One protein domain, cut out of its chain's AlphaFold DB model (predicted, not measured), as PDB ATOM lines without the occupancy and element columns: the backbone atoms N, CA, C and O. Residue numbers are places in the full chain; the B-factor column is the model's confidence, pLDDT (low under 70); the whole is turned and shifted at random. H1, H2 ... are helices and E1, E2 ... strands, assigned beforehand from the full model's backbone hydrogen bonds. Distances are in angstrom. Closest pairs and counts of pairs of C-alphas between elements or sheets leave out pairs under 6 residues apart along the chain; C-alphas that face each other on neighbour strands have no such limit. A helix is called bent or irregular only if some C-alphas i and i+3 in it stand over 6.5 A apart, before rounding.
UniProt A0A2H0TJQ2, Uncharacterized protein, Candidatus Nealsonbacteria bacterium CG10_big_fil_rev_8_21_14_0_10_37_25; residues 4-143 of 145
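This is residues 4 to 143 of the 145 residues of an uncharacterized protein of Candidatus Nealsonbacteria bacterium CG10_big_fil_rev_8_21_14_0_10_37_25 (UniProt A0A2H0TJQ2). A strongly twisted antiparallel sheet of six strands makes a wall with helices over one face: H2 and H3 sit on that face, and the long kinked H5 runs past it from near the E6 edge to beyond E4. H1 and H2 pack on H5, H4 folds back beside H3 as a helical hairpin, H6 sits by the E3 edge, and no named helix is over the other face. The printed part has 140 residues with six named helices and six named strands, in the order H1 H2 E1 E2 E3 E4 E5 H3 H4 E6 H5 H6; across the sheet the order is E3 E4 E5 E2 E1 E6. The class is mixed, helices and strands, and the whole is compact, with a radius of gyration of the C-alphas of 14.7 A and spans of 42 by 34 by 27 A.

Start at H1, residues 5 to 11, and H2, residues 13 to 19, which meet only through their link. Next look at the hairpin of E1, residues 23 to 27, and E2, residues 32 to 36, where N 25 and O 34 are 2.8 A apart, within hydrogen-bond range. Then come E3, residues 45 to 48, E4, residues 53 to 57, and E5, residues 63 to 69, a meander, each strand the antiparallel neighbour of the one before. In it find N 47 and O 55 at 2.8 A, and N 54 and O 67 at 2.9 A. E5 is also the antiparallel neighbour of E2, with N 35 and O 66 at 2.9 A, within hydrogen-bond range; E2 to E5 form a Greek key, four strands in a row of which E3, E4 and E5 are the meander and the first, E2, is the antiparallel neighbour of the fourth, E5. H2 is on the sheet at a height of 8.8 A, over E2, at 43 degrees to it on the local plane, slantwise to the strands. On the same face is H3, residues 71 to 78, at a height of 8.4 A. H4, residues 80 to 88, touches H3 at a shallow tilt of 17 degrees, opposite ways; the closest C-alphas, of Ile 76 and Lys 83, are 5.9 A apart. E6, residues 97 to 99, is an edge strand beside E1, with N 26 and O 98 at 2.8 A. H5, residues 102 to 127, is the hub: its residues 116 to 124 touch H1, C-alphas of Ile 10 and Thr 120 closest at 5.7 A. Its residues 112 to 116 touch H2, C-alphas of Ala 14 and Glu 113 closest at 6.0 A, and its residues 104 to 111 only just touch H4, with 3 pairs of C-alphas within 8 A. H6, residues 133 to 143, only grazes the sheet; the closest C-alphas of E3 and H6, of Ile 47 and Ala 143, are 6.4 A apart. In H1, H2 and H6 every O i to N i+4 pair is within hydrogen-bond range, against 18 of 22 in H5, 1 of 4 in H3 and 0 of 5 in H4; O i to N i+3 pairs within range are 2 of 5 in H3 and 4 of 6 in H4.

Find C-alpha 5 at (-14.109, 46.050, -4.641), where H1 begins. E5, the longest strand, measures 17.4 A. H4, 15.4 A long, is irregular, with C-alphas 81 and 84 7.4 A apart. H5 starts at C-alpha 102, (-16.477, 55.979, 25.725), and runs 34.8 A; it is irregular, with C-alphas 107 and 110 7.5 A apart and a kink of 55 degrees near residue 109. H6, 15.8 A long, ends at C-alpha 143, (-26.954, 35.636, -0.369).

The C-alphas of Lys 103 and Lys 134, the two farthest apart, are 43.2 A apart. The printed part has no cut and no long link. Its mean pLDDT is 81.9; residues 4 to 11 and 127 to 143 are under 70.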
ATOM      1  N   SER A   4      -9.679  44.184  -5.654       62.84
ATOM      2  CA  SER A   4     -11.107  43.870  -5.706       62.84
ATOM      3  C   SER A   4     -11.923  44.928  -4.948       62.84
ATOM      4  O   SER A   4     -11.449  45.518  -3.972       62.84
ATOM      5  N   LYS A   5     -13.185  45.142  -5.351       62.19
ATOM      6  CA  LYS A   5     -14.109  46.050  -4.641       62.19
ATOM      7  C   LYS A   5     -14.237  45.696  -3.153       62.19
ATOM      8  O   LYS A   5     -14.369  46.601  -2.340       62.19
ATOM      9  N   ILE A   6     -14.145  44.411  -2.797       60.59
ATOM     10  CA  ILE A   6     -14.156  43.947  -1.403       60.59
ATOM     11  C   ILE A   6     -12.887  44.357  -0.680       60.59
ATOM     12  O   ILE A   6     -12.967  44.859   0.426       60.59
ATOM     13  N   THR A   7     -11.717  44.131  -1.278       63.19
ATOM     14  CA  THR A   7     -10.439  44.444  -0.634       63.19
ATOM     15  C   THR A   7     -10.372  45.931  -0.314       63.19
ATOM     16  O   THR A   7     -10.044  46.291   0.810       63.19
ATOM     17  N   ASN A   8     -10.792  46.785  -1.249       68.50
ATOM     18  CA  ASN A   8     -10.941  48.220  -1.002       68.50
ATOM     19  C   ASN A   8     -11.962  48.520   0.096       68.50
ATOM     20  O   ASN A   8     -11.737  49.373   0.948       68.50
ATOM     21  N   LEU A   9     -13.080  47.801   0.105       68.50
ATOM     22  CA  LEU A   9     -14.122  47.992   1.096       68.50
ATOM     23  C   LEU A   9     -13.700  47.548   2.508       68.50
ATOM     24  O   LEU A   9     -14.001  48.261   3.457       68.50
ATOM     25  N   ILE A  10     -12.980  46.429   2.665       69.12
ATOM     26  CA  ILE A  10     -12.460  45.980   3.965       69.12
ATOM     27  C   ILE A  10     -11.352  46.931   4.428       69.12
ATOM     28  O   ILE A  10     -11.355  47.350   5.583       69.12
ATOM     29  N   LYS A  11     -10.453  47.348   3.524       69.75
ATOM     30  CA  LYS A  11      -9.415  48.345   3.831       69.75
ATOM     31  C   LYS A  11     -10.009  49.635   4.392       69.75
ATOM     32  O   LYS A  11      -9.464  50.192   5.339       69.75
ATOM     33  N   ASN A  12     -11.152  50.055   3.852       80.12
ATOM     34  CA  ASN A  12     -11.847  51.269   4.270       80.12
ATOM     35  C   ASN A  12     -12.904  51.013   5.358       80.12
ATOM     36  O   ASN A  12     -13.620  51.934   5.743       80.12
ATOM     37  N   LEU A  13     -13.039  49.786   5.872       82.00
ATOM     38  CA  LEU A  13     -14.123  49.411   6.783       82.00
ATOM     39  C   LEU A  13     -14.040  50.162   8.111       82.00
ATOM     40  O   LEU A  13     -15.065  50.602   8.617       82.00
ATOM     41  N   ALA A  14     -12.828  50.367   8.635       83.00
ATOM     42  CA  ALA A  14     -12.610  51.175   9.833       83.00
ATOM     43  C   ALA A  14     -13.069  52.627   9.614       83.00
ATOM     44  O   ALA A  14     -13.799  53.175  10.436       83.00
ATOM     45  N   GLU A  15     -12.714  53.231   8.478       85.06
ATOM     46  CA  GLU A  15     -13.118  54.598   8.131       85.06
ATOM     47  C   GLU A  15     -14.633  54.710   7.940       85.06
ATOM     48  O   GLU A  15     -15.256  55.647   8.440       85.06
ATOM     49  N   ILE A  16     -15.244  53.736   7.259       85.50
ATOM     50  CA  ILE A  16     -16.698  53.645   7.087       85.50
ATOM     51  C   ILE A  16     -17.371  53.543   8.454       85.50
ATOM     52  O   ILE A  16     -18.313  54.290   8.722       85.50
ATOM     53  N   ALA A  17     -16.889  52.657   9.322       87.62
ATOM     54  CA  ALA A  17     -17.453  52.434  10.641       87.62
ATOM     55  C   ALA A  17     -17.361  53.686  11.523       87.62
ATOM     56  O   ALA A  17     -18.343  54.063  12.162       87.62
ATOM     57  N   ILE A  18     -16.219  54.381  11.496       85.31
ATOM     58  CA  ILE A  18     -16.014  55.647  12.209       85.31
ATOM     59  C   ILE A  18     -16.941  56.732  11.651       85.31
ATOM     60  O   ILE A  18     -17.694  57.343  12.406       85.31
ATOM     61  N   LYS A  19     -16.948  56.944  10.328       87.69
ATOM     62  CA  LYS A  19     -17.769  57.974   9.668       87.69
ATOM     63  C   LYS A  19     -19.265  57.790   9.931       87.69
ATOM     64  O   LYS A  19     -20.001  58.769  10.006       87.69
ATOM     65  N   ASN A  20     -19.714  56.542  10.047       87.12
ATOM     66  CA  ASN A  20     -21.114  56.198  10.277       87.12
ATOM     67  C   ASN A  20     -21.446  55.938  11.757       87.12
ATOM     68  O   ASN A  20     -22.546  55.465  12.039       87.12
ATOM     69  N   ASN A  21     -20.534  56.242  12.690       89.00
ATOM     70  CA  ASN A  21     -20.720  56.064  14.135       89.00
ATOM     71  C   ASN A  21     -21.198  54.653  14.519       89.00
ATOM     72  O   ASN A  21     -22.135  54.485  15.300       89.00
ATOM     73  N   TRP A  22     -20.580  53.627  13.938       92.81
ATOM     74  CA  TRP A  22     -20.895  52.247  14.278       92.81
ATOM     75  C   TRP A  22     -20.464  51.919  15.708       92.81
ATOM     76  O   TRP A  22     -19.393  52.328  16.167       92.81
ATOM     77  N   ILE A  23     -21.285  51.124  16.385       91.75
ATOM     78  CA  ILE A  23     -21.072  50.665  17.750       91.75
ATOM     79  C   ILE A  23     -20.326  49.336  17.704       91.75
ATOM     80  O   ILE A  23     -20.676  48.437  16.941       91.75
ATOM     81  N   LYS A  24     -19.281  49.229  18.524       93.06
ATOM     82  CA  LYS A  24     -18.522  47.999  18.727       93.06
ATOM     83  C   LYS A  24     -19.170  47.219  19.855       93.06
ATOM     84  O   LYS A  24     -19.228  47.704  20.978       93.06
ATOM     85  N   THR A  25     -19.625  46.016  19.570       93.81
ATOM     86  CA  THR A  25     -20.239  45.125  20.547       93.81
ATOM     87  C   THR A  25     -19.558  43.768  20.529       93.81
ATOM     88  O   THR A  25     -18.981  43.350  19.526       93.81
ATOM     89  N   TYR A  26     -19.591  43.090  21.665       93.44
ATOM     90  CA  TYR A  26     -19.066  41.750  21.834       93.44
ATOM     91  C   TYR A  26     -20.048  40.925  22.659       93.44
ATOM     92  O   TYR A  26     -20.364  41.273  23.800       93.44
ATOM     93  N   ASP A  27     -20.526  39.842  22.066       92.12
ATOM     94  CA  ASP A  27     -21.277  38.794  22.736       92.12
ATOM     95  C   ASP A  27     -20.290  37.773  23.310       92.12
ATOM     96  O   ASP A  27     -19.514  37.147  22.584       92.12
ATOM     97  N   LYS A  28     -20.294  37.625  24.636       88.81
ATOM     98  CA  LYS A  28     -19.376  36.721  25.340       88.81
ATOM     99  C   LYS A  28     -19.814  35.260  25.270       88.81
ATOM    100  O   LYS A  28     -18.956  34.394  25.418       88.81
ATOM    101  N   GLU A  29     -21.109  35.001  25.109       89.12
ATOM    102  CA  GLU A  29     -21.675  33.651  25.061       89.12
ATOM    103  C   GLU A  29     -21.475  33.044  23.676       89.12
ATOM    104  O   GLU A  29     -20.999  31.918  23.555       89.12
ATOM    105  N   LEU A  30     -21.750  33.834  22.636       90.19
ATOM    106  CA  LEU A  30     -21.547  33.438  21.241       90.19
ATOM    107  C   LEU A  30     -20.098  33.607  20.767       90.19
ATOM    108  O   LEU A  30     -19.764  33.211  19.654       90.19
ATOM    109  N   ASP A  31     -19.237  34.194  21.603       90.56
ATOM    110  CA  ASP A  31     -17.871  34.581  21.255       90.56
ATOM    111  C   ASP A  31     -17.806  35.389  19.947       90.56
ATOM    112  O   ASP A  31     -17.048  35.091  19.020       90.56
ATOM    113  N   TYR A  32     -18.650  36.415  19.864       91.69
ATOM    114  CA  TYR A  32     -18.962  37.094  18.618       91.69
ATOM    115  C   TYR A  32     -18.762  38.600  18.735       91.69
ATOM    116  O   TYR A  32     -19.395  39.270  19.549       91.69
ATOM    117  N   PHE A  33     -17.875  39.153  17.911       92.88
ATOM    118  CA  PHE A  33     -17.669  40.595  17.814       92.88
ATOM    119  C   PHE A  33     -18.469  41.181  16.661       92.88
ATOM    120  O   PHE A  33     -18.509  40.609  15.579       92.88
ATOM    121  N   CYS A  34     -19.049  42.356  16.871       93.50
ATOM    122  CA  CYS A  34     -19.808  43.080  15.868       93.50
ATOM    123  C   CYS A  34     -19.436  44.563  15.898       93.50
ATOM    124  O   CYS A  34     -19.397  45.185  16.958       93.50
ATOM    125  N   TRP A  35     -19.188  45.152  14.732       93.50
ATOM    126  CA  TRP A  35     -19.064  46.596  14.573       93.50
ATOM    127  C   TRP A  35     -20.062  47.047  13.515       93.50
ATOM    128  O   TRP A  35     -19.885  46.777  12.326       93.50
ATOM    129  N   SER A  36     -21.149  47.677  13.954       94.19
ATOM    130  CA  SER A  36     -22.319  47.924  13.108       94.19
ATOM    131  C   SER A  36     -23.076  49.194  13.485       94.19
ATOM    132  O   SER A  36     -22.852  49.795  14.537       94.19
ATOM    133  N   LYS A  37     -23.987  49.633  12.612       92.62
ATOM    134  CA  LYS A  37     -24.949  50.689  12.943       92.62
ATOM    135  C   LYS A  37     -25.750  50.288  14.182       92.62
ATOM    136  O   LYS A  37     -26.188  49.149  14.288       92.62
ATOM    137  N   ALA A  38     -26.033  51.264  15.045       88.06
ATOM    138  CA  ALA A  38     -26.870  51.067  16.230       88.06
ATOM    139  C   ALA A  38     -28.232  50.433  15.900       88.06
ATOM    140  O   ALA A  38     -28.730  49.604  16.650       88.06
ATOM    141  N   ASN A  39     -28.804  50.819  14.756       88.06
ATOM    142  CA  ASN A  39     -30.022  50.243  14.210       88.06
ATOM    143  C   ASN A  39     -29.731  49.773  12.785       88.06
ATOM    144  O   ASN A  39     -29.537  50.597  11.884       88.06
ATOM    145  N   LEU A  40     -29.669  48.457  12.594       88.31
ATOM    146  CA  LEU A  40     -29.617  47.863  11.263       88.31
ATOM    147  C   LEU A  40     -30.947  48.108  10.536       88.31
ATOM    148  O   LEU A  40     -32.011  48.203  11.151       88.31
ATOM    149  N   SER A  41     -30.886  48.229   9.214       90.12
ATOM    150  CA  SER A  41     -32.070  48.331   8.368       90.12
ATOM    151  C   SER A  41     -32.938  47.079   8.497       90.12
ATOM    152  O   SER A  41     -32.447  45.980   8.767       90.12
ATOM    153  N   LYS A  42     -34.236  47.235   8.219       86.31
ATOM    154  CA  LYS A  42     -35.120  46.086   8.001       86.31
ATOM    155  C   LYS A  42     -34.564  45.232   6.854       86.31
ATOM    156  O   LYS A  42     -34.029  45.775   5.885       86.31
ATOM    157  N   ASP A  43     -34.658  43.915   7.008       88.06
ATOM    158  CA  ASP A  43     -34.186  42.916   6.039       88.06
ATOM    159  C   ASP A  43     -32.667  42.915   5.796       88.06
ATOM    160  O   ASP A  43     -32.193  42.549   4.717       88.06
ATOM    161  N   VAL A  44     -31.880  43.321   6.799       89.75
ATOM    162  CA  VAL A  44     -30.429  43.117   6.763       89.75
ATOM    163  C   VAL A  44     -30.116  41.618   6.738       89.75
ATOM    164  O   VAL A  44     -30.712  40.827   7.470       89.75
ATOM    165  N   ARG A  45     -29.159  41.216   5.905       89.56
ATOM    166  CA  ARG A  45     -28.680  39.834   5.822       89.56
ATOM    167  C   ARG A  45     -27.215  39.758   6.223       89.56
ATOM    168  O   ARG A  45     -26.416  40.598   5.812       89.56
ATOM    169  N   ALA A  46     -26.869  38.743   7.011       89.19
ATOM    170  CA  ALA A  46     -25.487  38.405   7.320       89.19
ATOM    171  C   ALA A  46     -24.919  37.523   6.200       89.19
ATOM    172  O   ALA A  46     -25.483  36.481   5.871       89.19
ATOM    173  N   ILE A  47     -23.805  37.943   5.606       85.94
ATOM    174  CA  ILE A  47     -23.137  37.234   4.517       85.94
ATOM    175  C   ILE A  47     -21.729  36.893   4.973       85.94
ATOM    176  O   ILE A  47     -20.925  37.783   5.240       85.94
ATOM    177  N   LYS A  48     -21.431  35.598   5.054       84.25
ATOM    178  CA  LYS A  48     -20.109  35.109   5.435       84.25
ATOM    179  C   LYS A  48     -19.119  35.357   4.296       84.25
ATOM    180  O   LYS A  48     -19.325  34.885   3.178       84.25
ATOM    181  N   ILE A  49     -18.073  36.132   4.571       78.81
ATOM    182  CA  ILE A  49     -17.053  36.525   3.587       78.81
ATOM    183  C   ILE A  49     -15.696  35.864   3.834       78.81
ATOM    184  O   ILE A  49     -14.825  35.955   2.974       78.81
ATOM    185  N   SER A  50     -15.515  35.225   4.990       79.19
ATOM    186  CA  SER A  50     -14.389  34.352   5.332       79.19
ATOM    187  C   SER A  50     -14.809  33.331   6.387       79.19
ATOM    188  O   SER A  50     -15.982  33.288   6.753       79.19
ATOM    189  N   GLN A  51     -13.902  32.472   6.852       80.31
ATOM    190  CA  GLN A  51     -14.232  31.501   7.898       80.31
ATOM    191  C   GLN A  51     -14.668  32.172   9.202       80.31
ATOM    192  O   GLN A  51     -15.510  31.618   9.908       80.31
ATOM    193  N   GLU A  52     -14.151  33.366   9.473       82.56
ATOM    194  CA  GLU A  52     -14.378  34.087  10.725       82.56
ATOM    195  C   GLU A  52     -15.158  35.391  10.521       82.56
ATOM    196  O   GLU A  52     -15.750  35.886  11.470       82.56
ATOM    197  N   VAL A  53     -15.217  35.953   9.306       85.75
ATOM    198  CA  VAL A  53     -15.808  37.281   9.072       85.75
ATOM    199  C   VAL A  53     -17.129  37.208   8.317       85.75
ATOM    200  O   VAL A  53     -17.253  36.539   7.285       85.75
ATOM    201  N   LEU A  54     -18.102  37.990   8.785       89.56
ATOM    202  CA  LEU A  54     -19.379  38.205   8.116       89.56
ATOM    203  C   LEU A  54     -19.700  39.691   7.949       89.56
ATOM    204  O   LEU A  54     -19.291  40.528   8.748       89.56
ATOM    205  N   PHE A  55     -20.442  40.019   6.895       89.50
ATOM    206  CA  PHE A  55     -20.927  41.363   6.596       89.50
ATOM    207  C   PHE A  55     -22.438  41.445   6.729       89.50
ATOM    208  O   PHE A  55     -23.154  40.580   6.236       89.50
ATOM    209  N   TYR A  56     -22.920  42.529   7.329       91.31
ATOM    210  CA  TYR A  56     -24.336  42.867   7.376       91.31
ATOM    211  C   TYR A  56     -24.673  43.767   6.194       91.31
ATOM    212  O   TYR A  56     -24.196  44.898   6.114       91.31
ATOM    213  N   LEU A  57     -25.478  43.260   5.265       89.19
ATOM    214  CA  LEU A  57     -25.841  43.931   4.022       89.19
ATOM    215  C   LEU A  57     -27.345  44.161   3.974       89.19
ATOM    216  O   LEU A  57     -28.129  43.237   4.174       89.19
ATOM    217  N   ASN A  58     -27.753  45.393   3.688       87.69
ATOM    218  CA  ASN A  58     -29.160  45.701   3.460       87.69
ATOM    219  C   ASN A  58     -29.587  45.343   2.016       87.69
ATOM    220  O   ASN A  58     -28.729  45.075   1.165       87.69
ATOM    221  N   PRO A  59     -30.890  45.403   1.677       83.94
ATOM    222  CA  PRO A  59     -31.378  45.074   0.330       83.94
ATOM    223  C   PRO A  59     -30.783  45.934  -0.798       83.94
ATOM    224  O   PRO A  59     -30.746  45.516  -1.954       83.94
ATOM    225  N   LYS A  60     -30.264  47.126  -0.475       84.44
ATOM    226  CA  LYS A  60     -29.563  48.013  -1.420       84.44
ATOM    227  C   LYS A  60     -28.077  47.665  -1.574       84.44
ATOM    228  O   LYS A  60     -27.342  48.424  -2.201       84.44
ATOM    229  N   ARG A  61     -27.629  46.536  -1.013       77.50
ATOM    230  CA  ARG A  61     -26.231  46.069  -0.998       77.50
ATOM    231  C   ARG A  61     -25.275  47.021  -0.282       77.50
ATOM    232  O   ARG A  61     -24.077  47.025  -0.556       77.50
ATOM    233  N   VAL A  62     -25.798  47.836   0.628       83.31
ATOM    234  CA  VAL A  62     -24.984  48.714   1.467       83.31
ATOM    235  C   VAL A  62     -24.633  47.964   2.741       83.31
ATOM    236  O   VAL A  62     -25.500  47.346   3.359       83.31
ATOM    237  N   ILE A  63     -23.361  48.027   3.126       86.88
ATOM    238  CA  ILE A  63     -22.879  47.415   4.362       86.88
ATOM    239  C   ILE A  63     -23.255  48.295   5.542       86.88
ATOM    240  O   ILE A  63     -23.036  49.508   5.547       86.88
ATOM    241  N   GLU A  64     -23.820  47.658   6.552       91.44
ATOM    242  CA  GLU A  64     -24.285  48.294   7.781       91.44
ATOM    243  C   GLU A  64     -23.545  47.794   9.016       91.44
ATOM    244  O   GLU A  64     -23.751  48.307  10.112       91.44
ATOM    245  N   GLY A  65     -22.653  46.828   8.826       92.38
ATOM    246  CA  GLY A  65     -21.742  46.352   9.840       92.38
ATOM    247  C   GLY A  65     -20.933  45.168   9.353       92.38
ATOM    248  O   GLY A  65     -21.176  44.614   8.278       92.38
ATOM    249  N   PHE A  66     -20.027  44.724  10.203       92.00
ATOM    250  CA  PHE A  66     -19.397  43.421  10.082       92.00
ATOM    251  C   PHE A  66     -19.343  42.746  11.442       92.00
ATOM    252  O   PHE A  66     -19.474  43.405  12.476       92.00
ATOM    253  N   GLY A  67     -19.104  41.445  11.435       92.12
ATOM    254  CA  GLY A  67     -18.750  40.731  12.641       92.12
ATOM    255  C   GLY A  67     -17.679  39.685  12.423       92.12
ATOM    256  O   GLY A  67     -17.348  39.331  11.290       92.12
ATOM    257  N   VAL A  68     -17.112  39.266  13.546       90.62
ATOM    258  CA  VAL A  68     -16.038  38.287  13.650       90.62
ATOM    259  C   VAL A  68     -16.496  37.203  14.618       90.62
ATOM    260  O   VAL A  68     -16.656  37.458  15.815       90.62
ATOM    261  N   GLU A  69     -16.738  36.013  14.083       89.31
ATOM    262  CA  GLU A  69     -17.029  34.807  14.851       89.31
ATOM    263  C   GLU A  69     -15.762  34.292  15.537       89.31
ATOM    264  O   GLU A  69     -14.660  34.376  14.994       89.31
ATOM    265  N   TYR A  70     -15.938  33.723  16.729       85.50
ATOM    266  CA  TYR A  70     -14.876  33.112  17.526       85.50
ATOM    267  C   TYR A  70     -13.762  34.082  17.928       85.50
ATOM    268  O   TYR A  70     -12.588  33.696  17.940       85.50
ATOM    269  N   LEU A  71     -14.098  35.333  18.270       85.12
ATOM    270  CA  LEU A  71     -13.085  36.358  18.537       85.12
ATOM    271  C   LEU A  71     -12.097  35.925  19.648       85.12
ATOM    272  O   LEU A  71     -10.897  36.176  19.546       85.12
ATOM    273  N   LYS A  72     -12.565  35.253  20.704       81.94
ATOM    274  CA  LYS A  72     -11.772  34.832  21.869       81.94
ATOM    275  C   LYS A  72     -11.049  33.513  21.683       81.94
ATOM    276  O   LYS A  72      -9.895  33.415  22.096       81.94
ATOM    277  N   ASN A  73     -11.708  32.493  21.146       79.25
ATOM    278  CA  ASN A  73     -11.120  31.153  21.094       79.25
ATOM    279  C   ASN A  73     -10.417  30.878  19.759       79.25
ATOM    280  O   ASN A  73      -9.296  30.368  19.753       79.25
ATOM    281  N   GLY A  74     -11.064  31.210  18.640       79.25
ATOM    282  CA  GLY A  74     -10.538  30.979  17.295       79.25
ATOM    283  C   GLY A  74      -9.574  32.081  16.884       79.25
ATOM    284  O   GLY A  74      -8.365  31.864  16.800       79.25
ATOM    285  N   PHE A  75     -10.093  33.294  16.740       81.88
ATOM    286  CA  PHE A  75      -9.358  34.434  16.216       81.88
ATOM    287  C   PHE A  75      -8.134  34.792  17.070       81.88
ATOM    288  O   PHE A  75      -7.047  34.943  16.526       81.88
ATOM    289  N   ILE A  76      -8.240  34.872  18.408       85.25
ATOM    290  CA  ILE A  76      -7.075  35.165  19.275       85.25
ATOM    291  C   ILE A  76      -6.011  34.058  19.220       85.25
ATOM    292  O   ILE A  76      -4.829  34.363  19.371       85.25
ATOM    293  N   ARG A  77      -6.371  32.789  18.981       85.56
ATOM    294  CA  ARG A  77      -5.369  31.723  18.792       85.56
ATOM    295  C   ARG A  77      -4.512  31.993  17.554       85.56
ATOM    296  O   ARG A  77      -3.304  31.778  17.601       85.56
ATOM    297  N   HIS A  78      -5.128  32.483  16.481       80.31
ATOM    298  CA  HIS A  78      -4.442  32.874  15.247       80.31
ATOM    299  C   HIS A  78      -3.793  34.264  15.351       80.31
ATOM    300  O   HIS A  78      -2.756  34.513  14.741       80.31
ATOM    301  N   ASN A  79      -4.340  35.137  16.200       83.56
ATOM    302  CA  ASN A  79      -3.932  36.525  16.376       83.56
ATOM    303  C   ASN A  79      -3.761  36.901  17.873       83.56
ATOM    304  O   ASN A  79      -4.542  37.691  18.421       83.56
ATOM    305  N   PRO A  80      -2.708  36.406  18.561       86.19
ATOM    306  CA  PRO A  80      -2.563  36.529  20.021       86.19
ATOM    307  C   PRO A  80      -2.531  37.964  20.556       86.19
ATOM    308  O   PRO A  80      -2.861  38.206  21.721       86.19
ATOM    309  N   ARG A  81      -2.166  38.937  19.709       87.19
ATOM    310  CA  ARG A  81      -2.087  40.356  20.080       87.19
ATOM    311  C   ARG A  81      -3.418  40.929  20.575       87.19
ATOM    312  O   ARG A  81      -3.415  41.852  21.383       87.19
ATOM    313  N   TYR A  82      -4.549  40.350  20.169       86.69
ATOM    314  CA  TYR A  82      -5.880  40.832  20.554       86.69
ATOM    315  C   TYR A  82      -6.422  40.220  21.847       86.69
ATOM    316  O   TYR A  82      -7.540  40.537  22.247       86.69
ATOM    317  N   LYS A  83      -5.636  39.406  22.568       86.31
ATOM    318  CA  LYS A  83      -6.054  38.784  23.839       86.31
ATOM    319  C   LYS A  83      -6.605  39.784  24.863       86.31
ATOM    320  O   LYS A  83      -7.463  39.439  25.675       86.31
ATOM    321  N   ASN A  84      -6.098  41.015  24.855       87.31
ATOM    322  CA  ASN A  84      -6.557  42.061  25.767       87.31
ATOM    323  C   ASN A  84      -7.714  42.896  25.202       87.31
ATOM    324  O   ASN A  84      -8.403  43.535  25.990       87.31
ATOM    325  N   LEU A  85      -7.975  42.842  23.892       86.75
ATOM    326  CA  LEU A  85      -9.041  43.610  23.246       86.75
ATOM    327  C   LEU A  85     -10.417  43.218  23.803       86.75
ATOM    328  O   LEU A  85     -11.203  44.076  24.192       86.75
ATOM    329  N   ILE A  86     -10.666  41.914  23.956       87.25
ATOM    330  CA  ILE A  86     -11.930  41.379  24.491       87.25
ATOM    331  C   ILE A  86     -12.227  41.831  25.929       87.25
ATOM    332  O   ILE A  86     -13.383  41.899  26.337       87.25
ATOM    333  N   LYS A  87     -11.191  42.156  26.714       89.19
ATOM    334  CA  LYS A  87     -11.344  42.569  28.117       89.19
ATOM    335  C   LYS A  87     -11.888  43.989  28.248       89.19
ATOM    336  O   LYS A  87     -12.316  44.368  29.331       89.19
ATOM    337  N   LEU A  88     -11.860  44.759  27.164       90.81
ATOM    338  CA  LEU A  88     -12.312  46.146  27.129       90.81
ATOM    339  C   LEU A  88     -13.832  46.256  26.952       90.81
ATOM    340  O   LEU A  88     -14.403  47.302  27.250       90.81
ATOM    341  N   PHE A  89     -14.491  45.177  26.516       92.19
ATOM    342  CA  PHE A  89     -15.945  45.092  26.399       92.19
ATOM    343  C   PHE A  89     -16.572  44.831  27.777       92.19
ATOM    344  O   PHE A  89     -16.859  43.693  28.179       92.19
ATOM    345  N   THR A  90     -16.723  45.913  28.540       93.00
ATOM    346  CA  THR A  90     -17.144  45.886  29.948       93.00
ATOM    347  C   THR A  90     -18.536  46.451  30.178       93.00
ATOM    348  O   THR A  90     -19.186  46.063  31.142       93.00
ATOM    349  N   GLU A  91     -18.990  47.371  29.331       93.44
ATOM    350  CA  GLU A  91     -20.277  48.043  29.503       93.44
ATOM    351  C   GLU A  91     -21.380  47.219  28.851       93.44
ATOM    352  O   GLU A  91     -21.292  46.899  27.673       93.44
ATOM    353  N   LYS A  92     -22.395  46.818  29.615       91.44
ATOM    354  CA  LYS A  92     -23.475  45.979  29.093       91.44
ATOM    355  C   LYS A  92     -24.389  46.804  28.183       91.44
ATOM    356  O   LYS A  92     -24.826  47.884  28.566       91.44
ATOM    357  N   THR A  93     -24.690  46.271  27.006       86.81
ATOM    358  CA  THR A  93     -25.688  46.802  26.069       86.81
ATOM    359  C   THR A  93     -26.967  45.957  26.134       86.81
ATOM    360  O   THR A  93     -27.206  45.237  27.108       86.81
ATOM    361  N   ASN A  94     -27.832  46.060  25.127       76.81
ATOM    362  CA  ASN A  94     -29.037  45.240  25.041       76.81
ATOM    363  C   ASN A  94     -28.681  43.766  24.762       76.81
ATOM    364  O   ASN A  94     -27.636  43.471  24.181       76.81
ATOM    365  N   GLU A  95     -29.557  42.846  25.177       74.19
ATOM    366  CA  GLU A  95     -29.526  41.437  24.738       74.19
ATOM    367  C   GLU A  95     -28.190  40.706  24.991       74.19
ATOM    368  O   GLU A  95     -27.693  39.978  24.147       74.19
ATOM    369  N   GLY A  96     -27.572  40.904  26.162       82.81
ATOM    370  CA  GLY A  96     -26.403  40.108  26.585       82.81
ATOM    371  C   GLY A  96     -25.060  40.516  25.964       82.81
ATOM    372  O   GLY A  96     -24.017  39.989  26.350       82.81
ATOM    373  N   THR A  97     -25.061  41.513  25.081       91.50
ATOM    374  CA  THR A  97     -23.843  42.054  24.468       91.50
ATOM    375  C   THR A  97     -23.152  43.092  25.361       91.50
ATOM    376  O   THR A  97     -23.731  43.634  26.309       91.50
ATOM    377  N   PHE A  98     -21.876  43.359  25.076       93.94
ATOM    378  CA  PHE A  98     -21.058  44.347  25.778       93.94
ATOM    379  C   PHE A  98     -20.395  45.310  24.795       93.94
ATOM    380  O   PHE A  98     -19.968  44.888  23.730       93.94
ATOM    381  N   THR A  99     -20.231  46.574  25.175       94.25
ATOM    382  CA  THR A  99     -19.505  47.619  24.443       94.25
ATOM    383  C   THR A  99     -18.301  48.132  25.243       94.25
ATOM    384  O   THR A  99     -18.093  47.782  26.413       94.25
ATOM    385  N   ILE A 100     -17.481  48.952  24.591       92.31
ATOM    386  CA  ILE A 100     -16.331  49.622  25.194       92.31
ATOM    387  C   ILE A 100     -16.776  50.980  25.742       92.31
ATOM    388  O   ILE A 100     -17.336  51.782  24.991       92.31
ATOM    389  N   PRO A 101     -16.476  51.295  27.018       91.88
ATOM    390  CA  PRO A 101     -16.816  52.590  27.583       91.88
ATOM    391  C   PRO A 101     -16.223  53.745  26.760       91.88
ATOM    392  O   PRO A 101     -15.040  53.685  26.402       91.88
ATOM    393  N   PRO A 102     -16.950  54.860  26.551       86.75
ATOM    394  CA  PRO A 102     -16.477  55.979  25.725       86.75
ATOM    395  C   PRO A 102     -15.105  56.543  26.131       86.75
ATOM    396  O   PRO A 102     -14.333  57.019  25.300       86.75
ATOM    397  N   LYS A 103     -14.758  56.460  27.424       87.81
ATOM    398  CA  LYS A 103     -13.456  56.893  27.967       87.81
ATOM    399  C   LYS A 103     -12.278  56.028  27.492       87.81
ATOM    400  O   LYS A 103     -11.133  56.476  27.555       87.81
ATOM    401  N   GLN A 104     -12.541  54.795  27.063       87.31
ATOM    402  CA  GLN A 104     -11.537  53.833  26.606       87.31
ATOM    403  C   GLN A 104     -11.437  53.772  25.079       87.31
ATOM    404  O   GLN A 104     -10.343  53.533  24.583       87.31
ATOM    405  N   GLU A 105     -12.512  54.083  24.344       84.00
ATOM    406  CA  GLU A 105     -12.577  54.082  22.867       84.00
ATOM    407  C   GLU A 105     -11.376  54.772  22.196       84.00
ATOM    408  O   GLU A 105     -10.700  54.185  21.353       84.00
ATOM    409  N   LYS A 106     -11.008  55.982  22.644       82.25
ATOM    410  CA  LYS A 106      -9.854  56.709  22.076       82.25
ATOM    411  C   LYS A 106      -8.519  55.983  22.258       82.25
ATOM    412  O   LYS A 106      -7.628  56.140  21.430       82.25
ATOM    413  N   LYS A 107      -8.359  55.215  23.339       83.31
ATOM    414  CA  LYS A 107      -7.106  54.503  23.642       83.31
ATOM    415  C   LYS A 107      -6.913  53.283  22.748       83.31
ATOM    416  O   LYS A 107      -5.779  52.878  22.532       83.31
ATOM    417  N   VAL A 108      -8.010  52.728  22.239       84.94
ATOM    418  CA  VAL A 108      -8.049  51.416  21.575       84.94
ATOM    419  C   VAL A 108      -8.379  51.538  20.088       84.94
ATOM    420  O   VAL A 108      -8.428  50.543  19.374       84.94
ATOM    421  N   ALA A 109      -8.565  52.765  19.592       83.44
ATOM    422  CA  ALA A 109      -8.828  53.048  18.184       83.44
ATOM    423  C   ALA A 109      -7.781  52.406  17.255       83.44
ATOM    424  O   ALA A 109      -8.142  51.748  16.282       83.44
ATOM    425  N   LYS A 110      -6.490  52.505  17.611       85.19
ATOM    426  CA  LYS A 110      -5.398  51.876  16.848       85.19
ATOM    427  C   LYS A 110      -5.496  50.350  16.826       85.19
ATOM    428  O   LYS A 110      -5.201  49.750  15.796       85.19
ATOM    429  N   ASP A 111      -5.928  49.723  17.919       87.06
ATOM    430  CA  ASP A 111      -6.107  48.267  17.974       87.06
ATOM    431  C   ASP A 111      -7.215  47.808  17.023       87.06
ATOM    432  O   ASP A 111      -7.074  46.777  16.370       87.06
ATOM    433  N   PHE A 112      -8.280  48.599  16.875       85.94
ATOM    434  CA  PHE A 112      -9.352  48.315  15.920       85.94
ATOM    435  C   PHE A 112      -8.961  48.577  14.466       85.94
ATOM    436  O   PHE A 112      -9.321  47.790  13.592       85.94
ATOM    437  N   GLU A 113      -8.189  49.626  14.180       84.75
ATOM    438  CA  GLU A 113      -7.605  49.817  12.844       84.75
ATOM    439  C   GLU A 113      -6.697  48.640  12.463       84.75
ATOM    440  O   GLU A 113      -6.744  48.134  11.340       84.75
ATOM    441  N   MET A 114      -5.886  48.174  13.414       86.94
ATOM    442  CA  MET A 114      -5.049  46.988  13.255       86.94
ATOM    443  C   MET A 114      -5.872  45.710  13.069       86.94
ATOM    444  O   MET A 114      -5.514  44.898  12.217       86.94
ATOM    445  N   LEU A 115      -6.967  45.548  13.822       86.75
ATOM    446  CA  LEU A 115      -7.908  44.437  13.672       86.75
ATOM    447  C   LEU A 115      -8.438  44.384  12.243       86.75
ATOM    448  O   LEU A 115      -8.302  43.365  11.580       86.75
ATOM    449  N   VAL A 116      -8.957  45.498  11.726       84.31
ATOM    450  CA  VAL A 116      -9.484  45.572  10.356       84.31
ATOM    451  C   VAL A 116      -8.410  45.254   9.310       84.31
ATOM    452  O   VAL A 116      -8.690  44.556   8.333       84.31
ATOM    453  N   LYS A 117      -7.164  45.703   9.512       83.38
ATOM    454  CA  LYS A 117      -6.040  45.364   8.621       83.38
ATOM    455  C   LYS A 117      -5.716  43.870   8.621       83.38
ATOM    456  O   LYS A 117      -5.502  43.311   7.547       83.38
ATOM    457  N   ASP A 118      -5.697  43.227   9.786       84.31
ATOM    458  CA  ASP A 118      -5.476  41.780   9.872       84.31
ATOM    459  C   ASP A 118      -6.636  41.009   9.248       84.31
ATOM    460  O   ASP A 118      -6.388  40.164   8.400       84.31
ATOM    461  N   LEU A 119      -7.887  41.378   9.541       81.69
ATOM    462  CA  LEU A 119      -9.055  40.769   8.897       81.69
ATOM    463  C   LEU A 119      -8.981  40.913   7.372       81.69
ATOM    464  O   LEU A 119      -9.256  39.962   6.652       81.69
ATOM    465  N   THR A 120      -8.553  42.071   6.857       77.62
ATOM    466  CA  THR A 120      -8.334  42.270   5.411       77.62
ATOM    467  C   THR A 120      -7.334  41.265   4.851       77.62
ATOM    468  O   THR A 120      -7.571  40.683   3.791       77.62
ATOM    469  N   ARG A 121      -6.206  41.078   5.543       77.81
ATOM    470  CA  ARG A 121      -5.160  40.134   5.144       77.81
ATOM    471  C   ARG A 121      -5.680  38.699   5.195       77.81
ATOM    472  O   ARG A 121      -5.473  37.966   4.234       77.81
ATOM    473  N   ASP A 122      -6.366  38.328   6.265       77.38
ATOM    474  CA  ASP A 122      -6.846  36.967   6.495       77.38
ATOM    475  C   ASP A 122      -7.962  36.627   5.491       77.38
ATOM    476  O   ASP A 122      -7.883  35.609   4.810       77.38
ATOM    477  N   ILE A 123      -8.906  37.544   5.234       74.75
ATOM    478  CA  ILE A 123      -9.893  37.411   4.149       74.75
ATOM    479  C   ILE A 123      -9.185  37.230   2.800       74.75
ATOM    480  O   ILE A 123      -9.575  36.365   2.014       74.75
ATOM    481  N   TYR A 124      -8.141  38.019   2.517       71.19
ATOM    482  CA  TYR A 124      -7.377  37.898   1.273       71.19
ATOM    483  C   TYR A 124      -6.701  36.522   1.135       71.19
ATOM    484  O   TYR A 124      -6.722  35.926   0.056       71.19
ATOM    485  N   GLN A 125      -6.146  35.995   2.226       72.56
ATOM    486  CA  GLN A 125      -5.477  34.693   2.262       72.56
ATOM    487  C   GLN A 125      -6.462  33.518   2.187       72.56
ATOM    488  O   GLN A 125      -6.219  32.577   1.434       72.56
ATOM    489  N   GLU A 126      -7.584  33.586   2.907       72.44
ATOM    490  CA  GLU A 126      -8.598  32.527   2.967       72.44
ATOM    491  C   GLU A 126      -9.415  32.402   1.677       72.44
ATOM    492  O   GLU A 126      -9.828  31.300   1.316       72.44
ATOM    493  N   ASN A 127      -9.653  33.511   0.964       60.97
ATOM    494  CA  ASN A 127     -10.582  33.520  -0.169       60.97
ATOM    495  C   ASN A 127     -10.009  33.980  -1.519       60.97
ATOM    496  O   ASN A 127     -10.668  33.744  -2.534       60.97
ATOM    497  N   TRP A 128      -8.837  34.623  -1.605       51.41
ATOM    498  CA  TRP A 128      -8.570  35.507  -2.758       51.41
ATOM    499  C   TRP A 128      -7.224  35.373  -3.469       51.41
ATOM    500  O   TRP A 128      -6.998  36.088  -4.440       51.41
ATOM    501  N   GLY A 129      -6.383  34.391  -3.139       48.38
ATOM    502  CA  GLY A 129      -5.201  34.097  -3.968       48.38
ATOM    503  C   GLY A 129      -5.532  33.676  -5.417       48.38
ATOM    504  O   GLY A 129      -4.654  33.715  -6.275       48.38
ATOM    505  N   LYS A 130      -6.783  33.256  -5.696       49.41
ATOM    506  CA  LYS A 130      -7.225  32.696  -6.996       49.41
ATOM    507  C   LYS A 130      -8.623  33.126  -7.484       49.41
ATOM    508  O   LYS A 130      -9.014  32.717  -8.573       49.41
ATOM    509  N   ARG A 131      -9.394  33.902  -6.710       53.88
ATOM    510  CA  ARG A 131     -10.779  34.285  -7.059       53.88
ATOM    511  C   ARG A 131     -10.851  35.642  -7.757       53.88
ATOM    512  O   ARG A 131     -10.081  36.555  -7.470       53.88
ATOM    513  N   THR A 132     -11.790  35.771  -8.688       57.56
ATOM    514  CA  THR A 132     -12.027  36.963  -9.508       57.56
ATOM    515  C   THR A 132     -13.164  37.815  -8.934       57.56
ATOM    516  O   THR A 132     -14.019  37.299  -8.216       57.56
ATOM    517  N   PRO A 133     -13.271  39.109  -9.293       56.25
ATOM    518  CA  PRO A 133     -14.421  39.938  -8.916       56.25
ATOM    519  C   PRO A 133     -15.803  39.325  -9.234       56.25
ATOM    520  O   PRO A 133     -16.779  39.675  -8.578       56.25
ATOM    521  N   LYS A 134     -15.901  38.392 -10.198       61.94
ATOM    522  CA  LYS A 134     -17.143  37.665 -10.519       61.94
ATOM    523  C   LYS A 134     -17.573  36.683  -9.430       61.94
ATOM    524  O   LYS A 134     -18.766  36.586  -9.165       61.94
ATOM    525  N   ASP A 135     -16.628  36.009  -8.775       63.38
ATOM    526  CA  ASP A 135     -16.931  35.050  -7.704       63.38
ATOM    527  C   ASP A 135     -17.610  35.752  -6.519       63.38
ATOM    528  O   ASP A 135     -18.442  35.175  -5.819       63.38
ATOM    529  N   PHE A 136     -17.306  37.041  -6.333       61.94
ATOM    530  CA  PHE A 136     -17.967  37.873  -5.338       61.94
ATOM    531  C   PHE A 136     -19.373  38.304  -5.732       61.94
ATOM    532  O   PHE A 136     -20.290  38.189  -4.924       61.94
ATOM    533  N   GLU A 137     -19.564  38.799  -6.957       63.97
ATOM    534  CA  GLU A 137     -20.904  39.157  -7.438       63.97
ATOM    535  C   GLU A 137     -21.835  37.940  -7.384       63.97
ATOM    536  O   GLU A 137     -23.012  38.066  -7.048       63.97
ATOM    537  N   GLN A 138     -21.291  36.743  -7.615       66.50
ATOM    538  CA  GLN A 138     -22.019  35.496  -7.447       66.50
ATOM    539  C   GLN A 138     -22.377  35.225  -5.976       66.50
ATOM    540  O   GLN A 138     -23.548  34.969  -5.698       66.50
ATOM    541  N   LEU A 139     -21.437  35.363  -5.032       65.50
ATOM    542  CA  LEU A 139     -21.721  35.264  -3.589       65.50
ATOM    543  C   LEU A 139     -22.808  36.250  -3.140       65.50
ATOM    544  O   LEU A 139     -23.759  35.851  -2.469       65.50
ATOM    545  N   LEU A 140     -22.715  37.514  -3.560       61.41
ATOM    546  CA  LEU A 140     -23.731  38.527  -3.273       61.41
ATOM    547  C   LEU A 140     -25.083  38.170  -3.895       61.41
ATOM    548  O   LEU A 140     -26.116  38.338  -3.254       61.41
ATOM    549  N   SER A 141     -25.093  37.663  -5.129       61.06
ATOM    550  CA  SER A 141     -26.330  37.263  -5.805       61.06
ATOM    551  C   SER A 141     -27.014  36.064  -5.146       61.06
ATOM    552  O   SER A 141     -28.234  35.973  -5.192       61.06
ATOM    553  N   ILE A 142     -26.247  35.155  -4.535       61.47
ATOM    554  CA  ILE A 142     -26.772  33.993  -3.809       61.47
ATOM    555  C   ILE A 142     -27.335  34.439  -2.463       61.47
ATOM    556  O   ILE A 142     -28.451  34.078  -2.114       61.47
ATOM    557  N   ALA A 143     -26.585  35.252  -1.724       54.94
ATOM    558  CA  ALA A 143     -26.954  35.636  -0.369       54.94
ATOM    559  C   ALA A 143     -28.099  36.672  -0.299       54.94
ATOM    560  O   ALA A 143     -28.705  36.849   0.759       54.94
TER     561      ALA A 143